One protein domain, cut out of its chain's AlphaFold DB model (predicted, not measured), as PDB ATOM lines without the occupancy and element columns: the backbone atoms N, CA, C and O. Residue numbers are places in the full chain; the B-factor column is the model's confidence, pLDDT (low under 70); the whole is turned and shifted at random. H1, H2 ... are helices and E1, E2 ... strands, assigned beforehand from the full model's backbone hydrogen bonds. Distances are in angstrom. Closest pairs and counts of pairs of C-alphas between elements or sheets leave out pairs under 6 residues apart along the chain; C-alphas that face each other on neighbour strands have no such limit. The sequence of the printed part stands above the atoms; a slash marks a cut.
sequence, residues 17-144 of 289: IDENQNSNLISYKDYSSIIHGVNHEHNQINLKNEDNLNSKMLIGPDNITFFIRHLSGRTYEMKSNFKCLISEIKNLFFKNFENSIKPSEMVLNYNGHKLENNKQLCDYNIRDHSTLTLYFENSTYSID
ATOM      1  N   ILE A  17      88.495 143.976 111.246       84.15
ATOM      2  CA  ILE A  17      87.803 145.100 110.625       84.15
ATOM      3  C   ILE A  17      86.939 145.798 111.683       84.15
ATOM      4  O   ILE A  17      86.244 145.163 112.474       84.15
ATOM      5  N   ASP A  18      86.960 147.122 111.731       79.06
ATOM      6  CA  ASP A  18      86.147 147.938 112.633       79.06
ATOM      7  C   ASP A  18      85.323 148.962 111.846       79.06
ATOM      8  O   ASP A  18      85.670 149.372 110.741       79.06
ATOM      9  N   GLU A  19      84.179 149.339 112.405       68.53
ATOM     10  CA  GLU A  19      83.248 150.292 111.803       68.53
ATOM     11  C   GLU A  19      83.474 151.720 112.314       68.53
ATOM     12  O   GLU A  19      83.109 152.672 111.629       68.53
ATOM     13  N   ASN A  20      84.091 151.880 113.493       63.31
ATOM     14  CA  ASN A  20      83.999 153.119 114.272       63.31
ATOM     15  C   ASN A  20      85.332 153.843 114.530       63.31
ATOM     16  O   ASN A  20      85.351 154.769 115.341       63.31
ATOM     17  N   GLN A  21      86.448 153.447 113.906       59.13
ATOM     18  CA  GLN A  21      87.770 153.889 114.373       59.13
ATOM     19  C   GLN A  21      88.645 154.638 113.370       59.13
ATOM     20  O   GLN A  21      88.686 154.332 112.177       59.13
ATOM     21  N   ASN A  22      89.424 155.571 113.938       51.75
ATOM     22  CA  ASN A  22      90.557 156.299 113.348       51.75
ATOM     23  C   ASN A  22      91.783 155.387 113.125       51.75
ATOM     24  O   ASN A  22      92.926 155.805 113.301       51.75
ATOM     25  N   SER A  23      91.549 154.118 112.811       62.07
ATOM     26  CA  SER A  23      92.583 153.142 112.497       62.07
ATOM     27  C   SER A  23      92.909 153.160 110.997       62.07
ATOM     28  O   SER A  23      92.392 153.992 110.250       62.07
ATOM     29  N   ASN A  24      93.770 152.247 110.537       68.64
ATOM     30  CA  ASN A  24      94.169 152.152 109.131       68.64
ATOM     31  C   ASN A  24      92.935 151.962 108.221       68.64
ATOM     32  O   ASN A  24      92.286 150.919 108.261       68.64
ATOM     33  N   LEU A  25      92.589 152.975 107.425       70.29
ATOM     34  CA  LEU A  25      91.395 152.963 106.578       70.29
ATOM     35  C   LEU A  25      91.631 152.134 105.302       70.29
ATOM     36  O   LEU A  25      92.584 152.393 104.570       70.29
ATOM     37  N   ILE A  26      90.733 151.191 105.025       70.96
ATOM     38  CA  ILE A  26      90.569 150.470 103.758       70.96
ATOM     39  C   ILE A  26      89.423 151.142 102.999       70.96
ATOM     40  O   ILE A  26      88.242 151.024 103.331       70.96
ATOM     41  N   SER A  27      89.785 151.883 101.970       70.19
ATOM     42  CA  SER A  27      88.894 152.511 101.008       70.19
ATOM     43  C   SER A  27      88.531 151.564  99.860       70.19
ATOM     44  O   SER A  27      89.142 150.521  99.652       70.19
ATOM     45  N   TYR A  28      87.573 151.959  99.022       66.69
ATOM     46  CA  TYR A  28      87.269 151.252  97.772       66.69
ATOM     47  C   TYR A  28      88.498 151.001  96.878       66.69
ATOM     48  O   TYR A  28      88.596 149.951  96.246       66.69
ATOM     49  N   LYS A  29      89.437 151.958  96.808       63.07
ATOM     50  CA  LYS A  29      90.661 151.796  96.004       63.07
ATOM     51  C   LYS A  29      91.524 150.670  96.553       63.07
ATOM     52  O   LYS A  29      92.134 149.938  95.779       63.07
ATOM     53  N   ASP A  30      91.498 150.496  97.864       62.79
ATOM     54  CA  ASP A  30      92.216 149.441  98.558       62.79
ATOM     55  C   ASP A  30      91.582 148.092  98.273       62.79
ATOM     56  O   ASP A  30      92.298 147.175  97.905       62.79
ATOM     57  N   TYR A  31      90.247 147.994  98.275       62.77
ATOM     58  CA  TYR A  31      89.551 146.808  97.768       62.77
ATOM     59  C   TYR A  31      89.916 146.512  96.333       62.77
ATOM     60  O   TYR A  31      90.340 145.406  96.052       62.77
ATOM     61  N   SER A  32      89.805 147.486  95.430       60.28
ATOM     62  CA  SER A  32      90.202 147.294  94.036       60.28
ATOM     63  C   SER A  32      91.633 146.776  93.932       60.28
ATOM     64  O   SER A  32      91.895 145.888  93.135       60.28
ATOM     65  N   SER A  33      92.539 147.291  94.760       58.22
ATOM     66  CA  SER A  33      93.953 146.919  94.758       58.22
ATOM     67  C   SER A  33      94.219 145.558  95.392       58.22
ATOM     68  O   SER A  33      95.073 144.834  94.908       58.22
ATOM     69  N   ILE A  34      93.489 145.194  96.441       58.49
ATOM     70  CA  ILE A  34      93.541 143.894  97.117       58.49
ATOM     71  C   ILE A  34      92.958 142.811  96.205       58.49
ATOM     72  O   ILE A  34      93.566 141.771  96.003       58.49
ATOM     73  N   ILE A  35      91.783 143.087  95.642       59.43
ATOM     74  CA  ILE A  35      90.989 142.196  94.797       59.43
ATOM     75  C   ILE A  35      91.707 141.955  93.467       59.43
ATOM     76  O   ILE A  35      91.882 140.814  93.062       59.43
ATOM     77  N   HIS A  36      92.152 143.026  92.801       52.61
ATOM     78  CA  HIS A  36      92.764 142.907  91.479       52.61
ATOM     79  C   HIS A  36      94.279 142.790  91.523       52.61
ATOM     80  O   HIS A  36      94.847 142.241  90.592       52.61
ATOM     81  N   GLY A  37      94.944 143.278  92.571       44.99
ATOM     82  CA  GLY A  37      96.403 143.407  92.619       44.99
ATOM     83  C   GLY A  37      96.921 144.682  91.944       44.99
ATOM     84  O   GLY A  37      97.996 144.639  91.353       44.99
ATOM     85  N   VAL A  38      96.164 145.793  91.939       37.38
ATOM     86  CA  VAL A  38      96.467 147.019  91.155       37.38
ATOM     87  C   VAL A  38      97.906 147.507  91.396       37.38
ATOM     88  O   VAL A  38      98.276 147.836  92.527       37.38
ATOM     89  N   ASN A  39      98.686 147.618  90.317       35.64
ATOM     90  CA  ASN A  39      99.854 148.496  90.256       35.64
ATOM     91  C   ASN A  39      99.332 149.914  90.021       35.64
ATOM     92  O   ASN A  39      98.906 150.246  88.915       35.64
ATOM     93  N   HIS A  40      99.291 150.747  91.059       34.95
ATOM     94  CA  HIS A  40      99.079 152.170  90.829       34.95
ATOM     95  C   HIS A  40     100.293 152.718  90.071       34.95
ATOM     96  O   HIS A  40     101.433 152.475  90.467       34.95
ATOM     97  N   GLU A  41     100.036 153.459  88.993       37.17
ATOM     98  CA  GLU A  41     101.031 154.309  88.342       37.17
ATOM     99  C   GLU A  41     101.731 155.186  89.389       37.17
ATOM    100  O   GLU A  41     101.089 155.697  90.313       37.17
ATOM    101  N   HIS A  42     103.054 155.311  89.246       35.52
ATOM    102  CA  HIS A  42     103.964 156.064  90.106       35.52
ATOM    103  C   HIS A  42     103.352 157.378  90.616       35.52
ATOM    104  O   HIS A  42     103.431 158.412  89.954       35.52
ATOM    105  N   ASN A  43     102.883 157.398  91.864       31.75
ATOM    106  CA  ASN A  43     103.063 158.613  92.640       31.75
ATOM    107  C   ASN A  43     104.551 158.666  92.962       31.75
ATOM    108  O   ASN A  43     105.031 157.934  93.827       31.75
ATOM    109  N   GLN A  44     105.276 159.510  92.230       32.34
ATOM    110  CA  GLN A  44     106.598 159.986  92.610       32.34
ATOM    111  C   GLN A  44     106.489 160.693  93.971       32.34
ATOM    112  O   GLN A  44     106.469 161.918  94.064       32.34
ATOM    113  N   ILE A  45     106.392 159.935  95.063       34.28
ATOM    114  CA  ILE A  45     106.816 160.448  96.355       34.28
ATOM    115  C   ILE A  45     108.335 160.386  96.305       34.28
ATOM    116  O   ILE A  45     108.952 159.339  96.482       34.28
ATOM    117  N   ASN A  46     108.888 161.545  95.960       32.41
ATOM    118  CA  ASN A  46     110.294 161.894  96.012       32.41
ATOM    119  C   ASN A  46     110.988 161.277  97.231       32.41
ATOM    120  O   ASN A  46     110.768 161.696  98.369       32.41
ATOM    121  N   LEU A  47     111.847 160.301  96.941       33.79
ATOM    122  CA  LEU A  47     113.259 160.246  97.323       33.79
ATOM    123  C   LEU A  47     113.703 161.435  98.198       33.79
ATOM    124  O   LEU A  47     114.271 162.415  97.722       33.79
ATOM    125  N   LYS A  48     113.456 161.351  99.503       32.59
ATOM    126  CA  LYS A  48     114.302 162.011 100.496       32.59
ATOM    127  C   LYS A  48     115.079 160.901 101.174       32.59
ATOM    128  O   LYS A  48     114.469 160.120 101.894       32.59
ATOM    129  N   ASN A  49     116.378 160.852 100.881       33.49
ATOM    130  CA  ASN A  49     117.465 160.090 101.516       33.49
ATOM    131  C   ASN A  49     118.242 159.260 100.482       33.49
ATOM    132  O   ASN A  49     118.237 158.033 100.524       33.49
ATOM    133  N   GLU A  50     118.939 159.939  99.566       33.47
ATOM    134  CA  GLU A  50     120.018 159.309  98.785       33.47
ATOM    135  C   GLU A  50     121.239 158.946  99.648       33.47
ATOM    136  O   GLU A  50     122.042 158.107  99.253       33.47
ATOM    137  N   ASP A  51     121.331 159.443 100.879       36.74
ATOM    138  CA  ASP A  51     122.451 159.154 101.767       36.74
ATOM    139  C   ASP A  51     122.006 158.306 102.957       36.74
ATOM    140  O   ASP A  51     121.744 158.839 104.031       36.74
ATOM    141  N   ASN A  52     121.879 156.983 102.774       37.26
ATOM    142  CA  ASN A  52     122.182 155.995 103.823       37.26
ATOM    143  C   ASN A  52     122.029 154.531 103.357       37.26
ATOM    144  O   ASN A  52     120.986 153.902 103.530       37.26
ATOM    145  N   LEU A  53     123.164 153.925 102.996       38.25
ATOM    146  CA  LEU A  53     123.468 152.502 103.217       38.25
ATOM    147  C   LEU A  53     122.644 151.463 102.412       38.25
ATOM    148  O   LEU A  53     121.629 150.954 102.883       38.25
ATOM    149  N   ASN A  54     123.153 151.091 101.232       41.93
ATOM    150  CA  ASN A  54     123.511 149.707 100.851       41.93
ATOM    151  C   ASN A  54     124.161 149.699  99.450       41.93
ATOM    152  O   ASN A  54     123.746 149.000  98.530       41.93
ATOM    153  N   SER A  55     125.237 150.472  99.285       41.79
ATOM    154  CA  SER A  55     126.035 150.500  98.050       41.79
ATOM    155  C   SER A  55     126.766 149.183  97.750       41.79
ATOM    156  O   SER A  55     127.277 149.009  96.650       41.79
ATOM    157  N   LYS A  56     126.777 148.211  98.675       43.72
ATOM    158  CA  LYS A  56     127.373 146.884  98.439       43.72
ATOM    159  C   LYS A  56     126.551 145.960  97.535       43.72
ATOM    160  O   LYS A  56     127.013 144.865  97.241       43.72
ATOM    161  N   MET A  57     125.363 146.370  97.090       47.87
ATOM    162  CA  MET A  57     124.469 145.514  96.303       47.87
ATOM    163  C   MET A  57     124.040 146.124  94.972       47.87
ATOM    164  O   MET A  57     123.125 145.609  94.350       47.87
ATOM    165  N   LEU A  58     124.651 147.207  94.501       49.66
ATOM    166  CA  LEU A  58     124.236 147.819  93.239       49.66
ATOM    167  C   LEU A  58     124.970 147.127  92.075       49.66
ATOM    168  O   LEU A  58     126.184 147.226  91.966       49.66
ATOM    169  N   ILE A  59     124.200 146.470  91.196       53.41
ATOM    170  CA  ILE A  59     124.603 145.828  89.924       53.41
ATOM    171  C   ILE A  59     125.196 144.405  90.057       53.41
ATOM    172  O   ILE A  59     126.369 144.158  89.802       53.41
ATOM    173  N   GLY A  60     124.360 143.425  90.404       63.56
ATOM    174  CA  GLY A  60     124.614 142.004  90.143       63.56
ATOM    175  C   GLY A  60     123.405 141.365  89.446       63.56
ATOM    176  O   GLY A  60     122.298 141.884  89.604       63.56
ATOM    177  N   PRO A  61     123.575 140.247  88.707       72.93
ATOM    178  CA  PRO A  61     122.468 139.539  88.044       72.93
ATOM    179  C   PRO A  61     121.415 139.001  89.027       72.93
ATOM    180  O   PRO A  61     120.313 138.655  88.620       72.93
ATOM    181  N   ASP A  62     121.746 138.966  90.321       82.69
ATOM    182  CA  ASP A  62     120.881 138.469  91.389       82.69
ATOM    183  C   ASP A  62     119.990 139.558  92.029       82.69
ATOM    184  O   ASP A  62     119.295 139.290  93.012       82.69
ATOM    185  N   ASN A  63     120.016 140.797  91.530       86.11
ATOM    186  CA  ASN A  63     119.178 141.866  92.069       86.11
ATOM    187  C   ASN A  63     117.841 141.969  91.348       86.11
ATOM    188  O   ASN A  63     117.773 141.875  90.127       86.11
ATOM    189  N   ILE A  64     116.806 142.250  92.130       91.55
ATOM    190  CA  ILE A  64     115.443 142.464  91.666       91.55
ATOM    191  C   ILE A  64     114.909 143.791  92.209       91.55
ATOM    192  O   ILE A  64     115.236 144.218  93.321       91.55
ATOM    193  N   THR A  65     114.071 144.436  91.411       92.03
ATOM    194  CA  THR A  65     113.184 145.517  91.826       92.03
ATOM    195  C   THR A  65     111.816 144.907  92.071       92.03
ATOM    196  O   THR A  65     111.271 144.255  91.198       92.03
ATOM    197  N   PHE A  66     111.240 145.090  93.247       89.92
ATOM    198  CA  PHE A  66     109.911 144.577  93.581       89.92
ATOM    199  C   PHE A  66     109.156 145.634  94.383       89.92
ATOM    200  O   PHE A  66     109.716 146.670  94.737       89.92
ATOM    201  N   PHE A  67     107.885 145.399  94.680       87.01
ATOM    202  CA  PHE A  67     107.041 146.382  95.347       87.01
ATOM    203  C   PHE A  67     106.487 145.840  96.658       87.01
ATOM    204  O   PHE A  67     106.155 144.664  96.766       87.01
ATOM    205  N   ILE A  68     106.365 146.701  97.667       88.68
ATOM    206  CA  ILE A  68     105.615 146.415  98.893       88.68
ATOM    207  C   ILE A  68     104.400 147.333  98.910       88.68
ATOM    208  O   ILE A  68     104.535 148.555  98.908       88.68
ATOM    209  N   ARG A  69     103.207 146.749  98.932       78.70
ATOM    210  CA  ARG A  69     101.928 147.454  98.948       78.70
ATOM    211  C   ARG A  69     101.261 147.306 100.302       78.70
ATOM    212  O   ARG A  69     100.916 146.205 100.714       78.70
ATOM    213  N   HIS A  70     101.032 148.421 100.980       76.55
ATOM    214  CA  HIS A  70     100.228 148.448 102.193       76.55
ATOM    215  C   HIS A  70      98.739 148.247 101.862       76.55
ATOM    216  O   HIS A  70      98.277 148.681 100.807       76.55
ATOM    217  N   LEU A  71      97.960 147.664 102.781       70.24
ATOM    218  CA  LEU A  71      96.502 147.522 102.622       70.24
ATOM    219  C   LEU A  71      95.755 148.854 102.435       70.24
ATOM    220  O   LEU A  71      94.623 148.828 101.987       70.24
ATOM    221  N   SER A  72      96.368 150.007 102.723       63.78
ATOM    222  CA  SER A  72      95.820 151.332 102.374       63.78
ATOM    223  C   SER A  72      96.139 151.771 100.931       63.78
ATOM    224  O   SER A  72      96.182 152.972 100.650       63.78
ATOM    225  N   GLY A  73      96.547 150.839 100.063       60.05
ATOM    226  CA  GLY A  73      96.788 151.062  98.632       60.05
ATOM    227  C   GLY A  73      98.114 151.748  98.287       60.05
ATOM    228  O   GLY A  73      98.508 151.786  97.121       60.05
ATOM    229  N   ARG A  74      98.846 152.263  99.283       69.83
ATOM    230  CA  ARG A  74     100.184 152.842  99.086       69.83
ATOM    231  C   ARG A  74     101.166 151.748  98.692       69.83
ATOM    232  O   ARG A  74     101.249 150.728  99.370       69.83
ATOM    233  N   THR A  75     101.917 151.990  97.626       77.61
ATOM    234  CA  THR A  75     102.903 151.050  97.086       77.61
ATOM    235  C   THR A  75     104.286 151.688  97.117       77.61
ATOM    236  O   THR A  75     104.428 152.864  96.788       77.61
ATOM    237  N   TYR A  76     105.287 150.916  97.530       86.70
ATOM    238  CA  TYR A  76     106.667 151.349  97.718       86.70
ATOM    239  C   TYR A  76     107.595 150.471  96.879       86.70
ATOM    240  O   TYR A  76     107.483 149.246  96.916       86.70
ATOM    241  N   GLU A  77     108.506 151.088  96.131       90.95
ATOM    242  CA  GLU A  77     109.523 150.378  95.350       90.95
ATOM    243  C   GLU A  77     110.674 149.926  96.255       90.95
ATOM    244  O   GLU A  77     111.237 150.708  97.020       90.95
ATOM    245  N   MET A  78     111.037 148.654  96.146       93.04
ATOM    246  CA  MET A  78     112.135 148.017  96.855       93.04
ATOM    247  C   MET A  78     113.159 147.494  95.851       93.04
ATOM    248  O   MET A  78     112.801 146.956  94.807       93.04
ATOM    249  N   LYS A  79     114.446 147.591  96.194       92.37
ATOM    250  CA  LYS A  79     115.540 146.957  95.448       92.37
ATOM    251  C   LYS A  79     116.361 146.105  96.399       92.37
ATOM    252  O   LYS A  79     116.830 146.603  97.423       92.37
ATOM    253  N   SER A  80     116.531 144.830  96.077       93.04
ATOM    254  CA  SER A  80     117.353 143.910  96.865       93.04
ATOM    255  C   SER A  80     117.833 142.731  96.019       93.04
ATOM    256  O   SER A  80     117.422 142.546  94.878       93.04
ATOM    257  N   ASN A  81     118.713 141.914  96.591       92.68
ATOM    258  CA  ASN A  81     119.056 140.613  96.033       92.68
ATOM    259  C   ASN A  81     117.920 139.629  96.333       92.68
ATOM    260  O   ASN A  81     117.387 139.630  97.446       92.68
ATOM    261  N   PHE A  82     117.572 138.764  95.381       92.31
ATOM    262  CA  PHE A  82     116.491 137.791  95.563       92.31
ATOM    263  C   PHE A  82     116.765 136.764  96.685       92.31
ATOM    264  O   PHE A  82     115.850 136.096  97.158       92.31
ATOM    265  N   LYS A  83     118.016 136.623  97.136       93.51
ATOM    266  CA  LYS A  83     118.420 135.766  98.266       93.51
ATOM    267  C   LYS A  83     118.321 136.476  99.622       93.51
ATOM    268  O   LYS A  83     118.675 135.895 100.643       93.51
ATOM    269  N   CYS A  84     117.887 137.736  99.650       94.87
ATOM    270  CA  CYS A  84     117.695 138.493 100.884       94.87
ATOM    271  C   CYS A  84     116.590 137.853 101.736       94.87
ATOM    272  O   CYS A  84     115.567 137.408 101.204       94.87
ATOM    273  N   LEU A  85     116.800 137.797 103.053       97.40
ATOM    274  CA  LEU A  85     115.827 137.242 103.987       97.40
ATOM    275  C   LEU A  85     114.628 138.178 104.147       97.40
ATOM    276  O   LEU A  85     114.765 139.398 104.176       97.40
ATOM    277  N   ILE A  86     113.443 137.618 104.374       97.54
ATOM    278  CA  ILE A  86     112.230 138.412 104.624       97.54
ATOM    279  C   ILE A  86     112.389 139.335 105.842       97.54
ATOM    280  O   ILE A  86     111.886 140.459 105.838       97.54
ATOM    281  N   SER A  87     113.118 138.901 106.875       97.11
ATOM    282  CA  SER A  87     113.457 139.758 108.019       97.11
ATOM    283  C   SER A  87     114.280 140.988 107.614       97.11
ATOM    284  O   SER A  87     114.000 142.094 108.075       97.11
ATOM    285  N   GLU A  88     115.246 140.826 106.713       96.60
ATOM    286  CA  GLU A  88     116.056 141.920 106.169       96.60
ATOM    287  C   GLU A  88     115.210 142.860 105.306       96.60
ATOM    288  O   GLU A  88     115.326 144.075 105.442       96.60
ATOM    289  N   ILE A  89     114.289 142.326 104.499       96.12
ATOM    290  CA  ILE A  89     113.352 143.135 103.707       96.12
ATOM    291  C   ILE A  89     112.454 143.997 104.597       96.12
ATOM    292  O   ILE A  89     112.298 145.186 104.328       96.12
ATOM    293  N   LYS A  90     111.917 143.443 105.690       96.19
ATOM    294  CA  LYS A  90     111.129 144.213 106.668       96.19
ATOM    295  C   LYS A  90     111.967 145.306 107.339       96.19
ATOM    296  O   LYS A  90     111.480 146.418 107.512       96.19
ATOM    297  N   ASN A  91     113.230 145.025 107.663       95.01
ATOM    298  CA  ASN A  91     114.152 146.026 108.208       95.01
ATOM    299  C   ASN A  91     114.458 147.148 107.201       95.01
ATOM    300  O   ASN A  91     114.473 148.320 107.575       95.01
ATOM    301  N   LEU A  92     114.681 146.808 105.927       94.12
ATOM    302  CA  LEU A  92     114.897 147.791 104.861       94.12
ATOM    303  C   LEU A  92     113.656 148.659 104.650       94.12
ATOM    304  O   LEU A  92     113.772 149.879 104.558       94.12
ATOM    305  N   PHE A  93     112.473 148.045 104.632       92.90
ATOM    306  CA  PHE A  93     111.211 148.764 104.509       92.90
ATOM    307  C   PHE A  93     110.981 149.717 105.693       92.90
ATOM    308  O   PHE A  93     110.670 150.891 105.489       92.90
ATOM    309  N   PHE A  94     111.220 149.241 106.920       92.28
ATOM    310  CA  PHE A  94     111.150 150.053 108.136       92.28
ATOM    311  C   PHE A  94     112.068 151.277 108.077       92.28
ATOM    312  O   PHE A  94     111.657 152.398 108.364       92.28
ATOM    313  N   LYS A  95     113.324 151.068 107.670       89.81
ATOM    314  CA  LYS A  95     114.330 152.129 107.596       89.81
ATOM    315  C   LYS A  95     113.993 153.180 106.534       89.81
ATOM    316  O   LYS A  95     114.214 154.365 106.769       89.81
ATOM    317  N   ASN A  96     113.510 152.747 105.370       89.17
ATOM    318  CA  ASN A  96     113.391 153.612 104.196       89.17
ATOM    319  C   ASN A  96     112.020 154.287 104.065       89.17
ATOM    320  O   ASN A  96     111.946 155.380 103.510       89.17
ATOM    321  N   PHE A  97     110.948 153.649 104.542       85.10
ATOM    322  CA  PHE A  97     109.581 154.076 104.229       85.10
ATOM    323  C   PHE A  97     108.678 154.217 105.448       85.10
ATOM    324  O   PHE A  97     107.906 155.172 105.508       85.10
ATOM    325  N   GLU A  98     108.752 153.285 106.400       76.52
ATOM    326  CA  GLU A  98     107.783 153.207 107.495       76.52
ATOM    327  C   GLU A  98     108.468 152.984 108.844       76.52
ATOM    328  O   GLU A  98     108.627 151.854 109.295       76.52
ATOM    329  N   ASN A  99     108.865 154.075 109.498       80.51
ATOM    330  CA  ASN A  99     109.585 154.030 110.771       80.51
ATOM    331  C   ASN A  99     108.667 153.942 112.005       80.51
ATOM    332  O   ASN A  99     109.172 153.867 113.128       80.51
ATOM    333  N   SER A 100     107.341 153.962 111.824       76.50
ATOM    334  CA  SER A 100     106.386 153.945 112.938       76.50
ATOM    335  C   SER A 100     105.980 152.537 113.383       76.50
ATOM    336  O   SER A 100     105.483 152.372 114.496       76.50
ATOM    337  N   ILE A 101     106.231 151.516 112.560       76.49
ATOM    338  CA  ILE A 101     105.817 150.130 112.815       76.49
ATOM    339  C   ILE A 101     107.033 149.228 112.885       76.49
ATOM    340  O   ILE A 101     107.830 149.197 111.958       76.49
ATOM    341  N   LYS A 102     107.182 148.433 113.945       87.51
ATOM    342  CA  LYS A 102     108.373 147.587 114.069       87.51
ATOM    343  C   LYS A 102     108.346 146.460 113.028       87.51
ATOM    344  O   LYS A 102     107.289 145.876 112.789       87.51
ATOM    345  N   PRO A 103     109.502 146.031 112.491       91.46
ATOM    346  CA  PRO A 103     109.596 144.861 111.612       91.46
ATOM    347  C   PRO A 103     108.926 143.591 112.167       91.46
ATOM    348  O   PRO A 103     108.420 142.775 111.403       91.46
ATOM    349  N   SER A 104     108.881 143.425 113.496       89.85
ATOM    350  CA  SER A 104     108.191 142.315 114.169       89.85
ATOM    351  C   SER A 104     106.666 142.341 114.017       89.85
ATOM    352  O   SER A 104     106.032 141.298 114.132       89.85
ATOM    353  N   GLU A 105     106.084 143.515 113.778       88.08
ATOM    354  CA  GLU A 105     104.643 143.723 113.590       88.08
ATOM    355  C   GLU A 105     104.257 143.660 112.107       88.08
ATOM    356  O   GLU A 105     103.086 143.503 111.775       88.08
ATOM    357  N   MET A 106     105.231 143.745 111.196       91.03
ATOM    358  CA  MET A 106     104.994 143.652 109.759       91.03
ATOM    359  C   MET A 106     104.728 142.211 109.334       91.03
ATOM    360  O   MET A 106     105.538 141.304 109.566       91.03
ATOM    361  N   VAL A 107     103.643 142.014 108.596       89.49
ATOM    362  CA  VAL A 107     103.351 140.774 107.890       89.49
ATOM    363  C   VAL A 107     103.375 141.038 106.394       89.49
ATOM    364  O   VAL A 107     102.611 141.851 105.885       89.49
ATOM    365  N   LEU A 108     104.272 140.339 105.697       91.29
ATOM    366  CA  LEU A 108     104.310 140.327 104.240       91.29
ATOM    367  C   LEU A 108     103.597 139.073 103.738       91.29
ATOM    368  O   LEU A 108     103.762 137.994 104.314       91.29
ATOM    369  N   ASN A 109     102.816 139.223 102.675       85.18
ATOM    370  CA  ASN A 109     102.128 138.144 101.983       85.18
ATOM    371  C   ASN A 109     102.421 138.203 100.479       85.18
ATOM    372  O   ASN A 109     102.435 139.290  99.896       85.18
ATOM    373  N   TYR A 110     102.636 137.042  99.865       83.38
ATOM    374  CA  TYR A 110     102.767 136.886  98.417       83.38
ATOM    375  C   TYR A 110     102.008 135.643  97.966       83.38
ATOM    376  O   TYR A 110     102.170 134.585  98.573       83.38
ATOM    377  N   ASN A 111     101.181 135.757  96.923       70.54
ATOM    378  CA  ASN A 111     100.383 134.644  96.389       70.54
ATOM    379  C   ASN A 111      99.599 133.863  97.470       70.54
ATOM    380  O   ASN A 111      99.512 132.638  97.433       70.54
ATOM    381  N   GLY A 112      99.073 134.565  98.482       67.47
ATOM    382  CA  GLY A 112      98.330 133.964  99.593       67.47
ATOM    383  C   GLY A 112      99.201 133.384 100.715       67.47
ATOM    384  O   GLY A 112      98.672 133.017 101.765       67.47
ATOM    385  N   HIS A 113     100.526 133.360 100.567       77.23
ATOM    386  CA  HIS A 113     101.451 132.844 101.572       77.23
ATOM    387  C   HIS A 113     101.970 133.954 102.489       77.23
ATOM    388  O   HIS A 113     102.548 134.937 102.024       77.23
ATOM    389  N   LYS A 114     101.808 133.781 103.809       88.04
ATOM    390  CA  LYS A 114     102.499 134.603 104.818       88.04
ATOM    391  C   LYS A 114     103.997 134.311 104.728       88.04
ATOM    392  O   LYS A 114     104.404 133.163 104.880       88.04
ATOM    393  N   LEU A 115     104.798 135.346 104.492       93.43
ATOM    394  CA  LEU A 115     106.238 135.209 104.314       93.43
ATOM    395  C   LEU A 115     106.945 135.085 105.667       93.43
ATOM    396  O   LEU A 115     106.782 135.927 106.557       93.43
ATOM    397  N   GLU A 116     107.740 134.031 105.814       95.67
ATOM    398  CA  GLU A 116     108.462 133.697 107.037       95.67
ATOM    399  C   GLU A 116     109.799 134.442 107.115       95.67
ATOM    400  O   GLU A 116     110.554 134.515 106.150       95.67
ATOM    401  N   ASN A 117     110.127 134.974 108.295       97.00
ATOM    402  CA  ASN A 117     111.285 135.854 108.507       97.00
ATOM    403  C   ASN A 117     112.653 135.220 108.173       97.00
ATOM    404  O   ASN A 117     113.602 135.954 107.885       97.00
ATOM    405  N   ASN A 118     112.760 133.892 108.248       97.17
ATOM    406  CA  ASN A 118     113.973 133.097 108.016       97.17
ATOM    407  C   ASN A 118     114.070 132.520 106.590       97.17
ATOM    408  O   ASN A 118     115.005 131.774 106.309       97.17
ATOM    409  N   LYS A 119     113.115 132.839 105.714       98.06
ATOM    410  CA  LYS A 119     113.114 132.460 104.298       98.06
ATOM    411  C   LYS A 119     113.623 133.606 103.429       98.06
ATOM    412  O   LYS A 119     113.604 134.764 103.849       98.06
ATOM    413  N   GLN A 120     114.086 133.279 102.231       96.29
ATOM    414  CA  GLN A 120     114.553 134.230 101.221       96.29
ATOM    415  C   GLN A 120     113.423 134.624 100.262       96.29
ATOM    416  O   GLN A 120     112.428 133.909 100.144       96.29
ATOM    417  N   LEU A 121     113.570 135.734  99.529       94.69
ATOM    418  CA  LEU A 121     112.588 136.122  98.503       94.69
ATOM    419  C   LEU A 121     112.418 135.027  97.428       94.69
ATOM    420  O   LEU A 121     111.291 134.698  97.050       94.69
ATOM    421  N   CYS A 122     113.508 134.393  96.985       93.42
ATOM    422  CA  CYS A 122     113.440 133.295  96.015       93.42
ATOM    423  C   CYS A 122     112.783 132.019  96.530       93.42
ATOM    424  O   CYS A 122     112.274 131.261  95.706       93.42
ATOM    425  N   ASP A 123     112.734 131.784  97.846       94.92
ATOM    426  CA  ASP A 123     112.018 130.625  98.399       94.92
ATOM    427  C   ASP A 123     110.516 130.697  98.079       94.92
ATOM    428  O   ASP A 123     109.846 129.670  97.989       94.92
ATOM    429  N   TYR A 124     110.002 131.910  97.857       91.03
ATOM    430  CA  TYR A 124     108.629 132.182  97.433       91.03
ATOM    431  C   TYR A 124     108.511 132.506  95.938       91.03
ATOM    432  O   TYR A 124     107.458 132.961  95.498       91.03
ATOM    433  N   ASN A 125     109.578 132.295  95.152       89.50
ATOM    434  CA  ASN A 125     109.648 132.643  93.729       89.50
ATOM    435  C   ASN A 125     109.273 134.117  93.455       89.50
ATOM    436  O   ASN A 125     108.685 134.434  92.423       89.50
ATOM    437  N   ILE A 126     109.615 135.020  94.380       88.05
ATOM    438  CA  ILE A 126     109.471 136.465  94.178       88.05
ATOM    439  C   ILE A 126     110.510 136.895  93.140       88.05
ATOM    440  O   ILE A 126     111.698 136.592  93.273       88.05
ATOM    441  N   ARG A 127     110.049 137.574  92.090       86.69
ATOM    442  CA  ARG A 127     110.845 137.966  90.924       86.69
ATOM    443  C   ARG A 127     110.895 139.480  90.792       86.69
ATOM    444  O   ARG A 127     110.272 140.226  91.547       86.69
ATOM    445  N   ASP A 128     111.660 139.909  89.802       87.24
ATOM    446  CA  ASP A 128     111.622 141.283  89.337       87.24
ATOM    447  C   ASP A 128     110.181 141.680  88.975       87.24
ATOM    448  O   ASP A 128     109.441 140.922  88.345       87.24
ATOM    449  N   HIS A 129     109.790 142.854  89.449       83.77
ATOM    450  CA  HIS A 129     108.465 143.457  89.392       83.77
ATOM    451  C   HIS A 129     107.324 142.706  90.111       83.77
ATOM    452  O   HIS A 129     106.158 143.019  89.876       83.77
ATOM    453  N   SER A 130     107.618 141.775  91.029       83.91
ATOM    454  CA  SER A 130     106.608 141.203  91.940       83.91
ATOM    455  C   SER A 130     106.071 142.242  92.940       83.91
ATOM    456  O   SER A 130     106.813 143.126  93.372       83.91
ATOM    457  N   THR A 131     104.820 142.084  93.393       81.45
ATOM    458  CA  THR A 131     104.219 142.921  94.446       81.45
ATOM    459  C   THR A 131     103.879 142.100  95.692       81.45
ATOM    460  O   THR A 131     103.159 141.108  95.650       81.45
ATOM    461  N   LEU A 132     104.407 142.516  96.839       86.61
ATOM    462  CA  LEU A 132     104.112 141.959  98.157       86.61
ATOM    463  C   LEU A 132     103.010 142.771  98.823       86.61
ATOM    464  O   LEU A 132     103.036 143.997  98.780       86.61
ATOM    465  N   THR A 133     102.090 142.113  99.521       81.16
ATOM    466  CA  THR A 133     101.097 142.805 100.350       81.16
ATOM    467  C   THR A 133     101.585 142.899 101.794       81.16
ATOM    468  O   THR A 133     101.970 141.894 102.386       81.16
ATOM    469  N   LEU A 134     101.559 144.101 102.363       85.73
ATOM    470  CA  LEU A 134     101.917 144.416 103.741       85.73
ATOM    471  C   LEU A 134     100.665 144.739 104.558       85.73
ATOM    472  O   LEU A 134      99.887 145.631 104.212       85.73
ATOM    473  N   TYR A 135     100.546 144.071 105.697       81.80
ATOM    474  CA  TYR A 135      99.615 144.414 106.763       81.80
ATOM    475  C   TYR A 135     100.296 144.259 108.120       81.80
ATOM    476  O   TYR A 135     101.349 143.627 108.226       81.80
ATOM    477  N   PHE A 136      99.716 144.851 109.161       80.89
ATOM    478  CA  PHE A 136     100.310 144.812 110.496       80.89
ATOM    479  C   PHE A 136      99.572 143.832 111.400       80.89
ATOM    480  O   PHE A 136      98.343 143.869 111.513       80.89
ATOM    481  N   GLU A 137     100.329 142.962 112.061       76.91
ATOM    482  CA  GLU A 137      99.814 142.058 113.085       76.91
ATOM    483  C   GLU A 137      99.138 142.888 114.189       76.91
ATOM    484  O   GLU A 137      99.631 143.947 114.576       76.91
ATOM    485  N   ASN A 138      97.984 142.432 114.679       72.35
ATOM    486  CA  ASN A 138      97.155 143.118 115.683       72.35
ATOM    487  C   ASN A 138      96.607 144.500 115.289       72.35
ATOM    488  O   ASN A 138      95.904 145.123 116.092       72.35
ATOM    489  N   SER A 139      96.867 144.989 114.075       73.36
ATOM    490  CA  SER A 139      96.212 146.207 113.618       73.36
ATOM    491  C   SER A 139      94.740 145.945 113.326       73.36
ATOM    492  O   SER A 139      94.329 144.894 112.829       73.36
ATOM    493  N   THR A 140      93.928 146.929 113.685       73.38
ATOM    494  CA  THR A 140      92.532 146.985 113.277       73.38
ATOM    495  C   THR A 140      92.462 147.907 112.073       73.38
ATOM    496  O   THR A 140      93.054 148.985 112.087       73.38
ATOM    497  N   TYR A 141      91.781 147.485 111.020       78.35
ATOM    498  CA  TYR A 141      91.498 148.339 109.876       78.35
ATOM    499  C   TYR A 141      90.043 148.771 109.924       78.35
ATOM    500  O   TYR A 141      89.196 148.035 110.417       78.35
ATOM    501  N   SER A 142      89.731 149.949 109.403       78.14
ATOM    502  CA  SER A 142      88.346 150.378 109.225       78.14
ATOM    503  C   SER A 142      88.001 150.414 107.752       78.14
ATOM    504  O   SER A 142      88.871 150.633 106.921       78.14
ATOM    505  N   ILE A 143      86.746 150.160 107.397       79.25
ATOM    506  CA  ILE A 143      86.323 150.252 105.998       79.25
ATOM    507  C   ILE A 143      85.621 151.579 105.797       79.25
ATOM    508  O   ILE A 143      84.697 151.900 106.544       79.25
ATOM    509  N   ASP A 144      86.020 152.328 104.766       78.67
ATOM    510  CA  ASP A 144      85.303 153.544 104.384       78.67
ATOM    511  C   ASP A 144      83.828 153.189 104.175       78.67
ATOM    512  O   ASP A 144      83.488 152.368 103.321       78.67
TER     513      ASP A 144
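Overview. This is residues 17 to 144 of the 289 residues of the protein "Ubiquitin-like domain-containing protein" of Dictyostelium discoideum (UniProt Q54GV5). A four-stranded sheet, E3 E2 E5 E4, strongly twisted and curled, makes the main body, with H2 packed across one of its faces; at one end of the longest axis lie a small pair of parallel strands, E1 and E6, and the helix H1, which only grazes the sheet. A long loop, residues 37 to 62, runs round the outside from H1 to E2, and the short H3 grazes the sheet. The printed part has 128 residues, under half of them in named elements, in the order E1 H1 E2 E3 H2 E4 H3 E5 E6; the class is mixed, helices and strands, and the large sheet, E3 E2 E5 E4, is mixed too. The whole is compact, with a radius of gyration of the C-alphas of 14.9 A, yet only just elongated, spanning 47 by 31 by 27 A.

Along the chain. E1, residues 24 to 26, begins at C-alpha 24 (94.169, 152.152, 109.131). H1 is residues 28 to 36, 11.8 A long. E2, residues 63 to 70, measures 22.5 A, and E3, residues 75 to 81, 19.3 A. H2, residues 86 to 96, is 15.3 A long and begins at C-alpha 86 (112.230, 138.412, 104.624). E4 is residues 106 to 110, H3 residues 121 to 124, and E5 residues 131 to 136, 16.6 A long. E6, residues 140 to 143, ends at C-alpha 143 (86.323, 150.252, 105.998).

Arrangement. In the large sheet E3 and E4 are edge strands. E2 and E3 form a hairpin, antiparallel at 151 degrees, with N 66 and O 78 2.9 A apart. E2 and E5 are parallel, with N 134 and O 69 at 2.7 A. E5 and E4 are antiparallel, with N 109 and O 133 at 2.8 A. H2 is on the sheet at a height of 6.2 A, only just over E2 with 3 C-alphas, and runs across the strands at 73 degrees to E2 on the local plane; one face bearing a helix makes two layers. E3, H2 and E4 form a split strand-helix-strand unit, two parallel strands with a helix between them in the chain and E2 and E5 between them in the sheet; its crossover is right-handed. H3 only grazes the sheet; it is close to H2 but not clearly touching, with the C-alphas of Ile 86 and Leu 121 closest at 6.5 A. H1 only grazes the sheet with residues 30 to 34. E1 and E6 are parallel, with N 26 and O 142 at 2.7 A; E1 is apart from E2 and E5. Every O i to N i+4 pair is within hydrogen-bond range in H1 and H2; H3 is too short for one.

Size, cuts and confidence. The C-alphas of Asn 20 and Gly 60, the two farthest apart, are 48.5 A apart. The printed part has no cut. The link from H1 to E2, 26 residues, is long. Mean pLDDT of the printed part is 73.9; residues 19 to 24, 28 to 60, 72 to 74 and 112 are under 70.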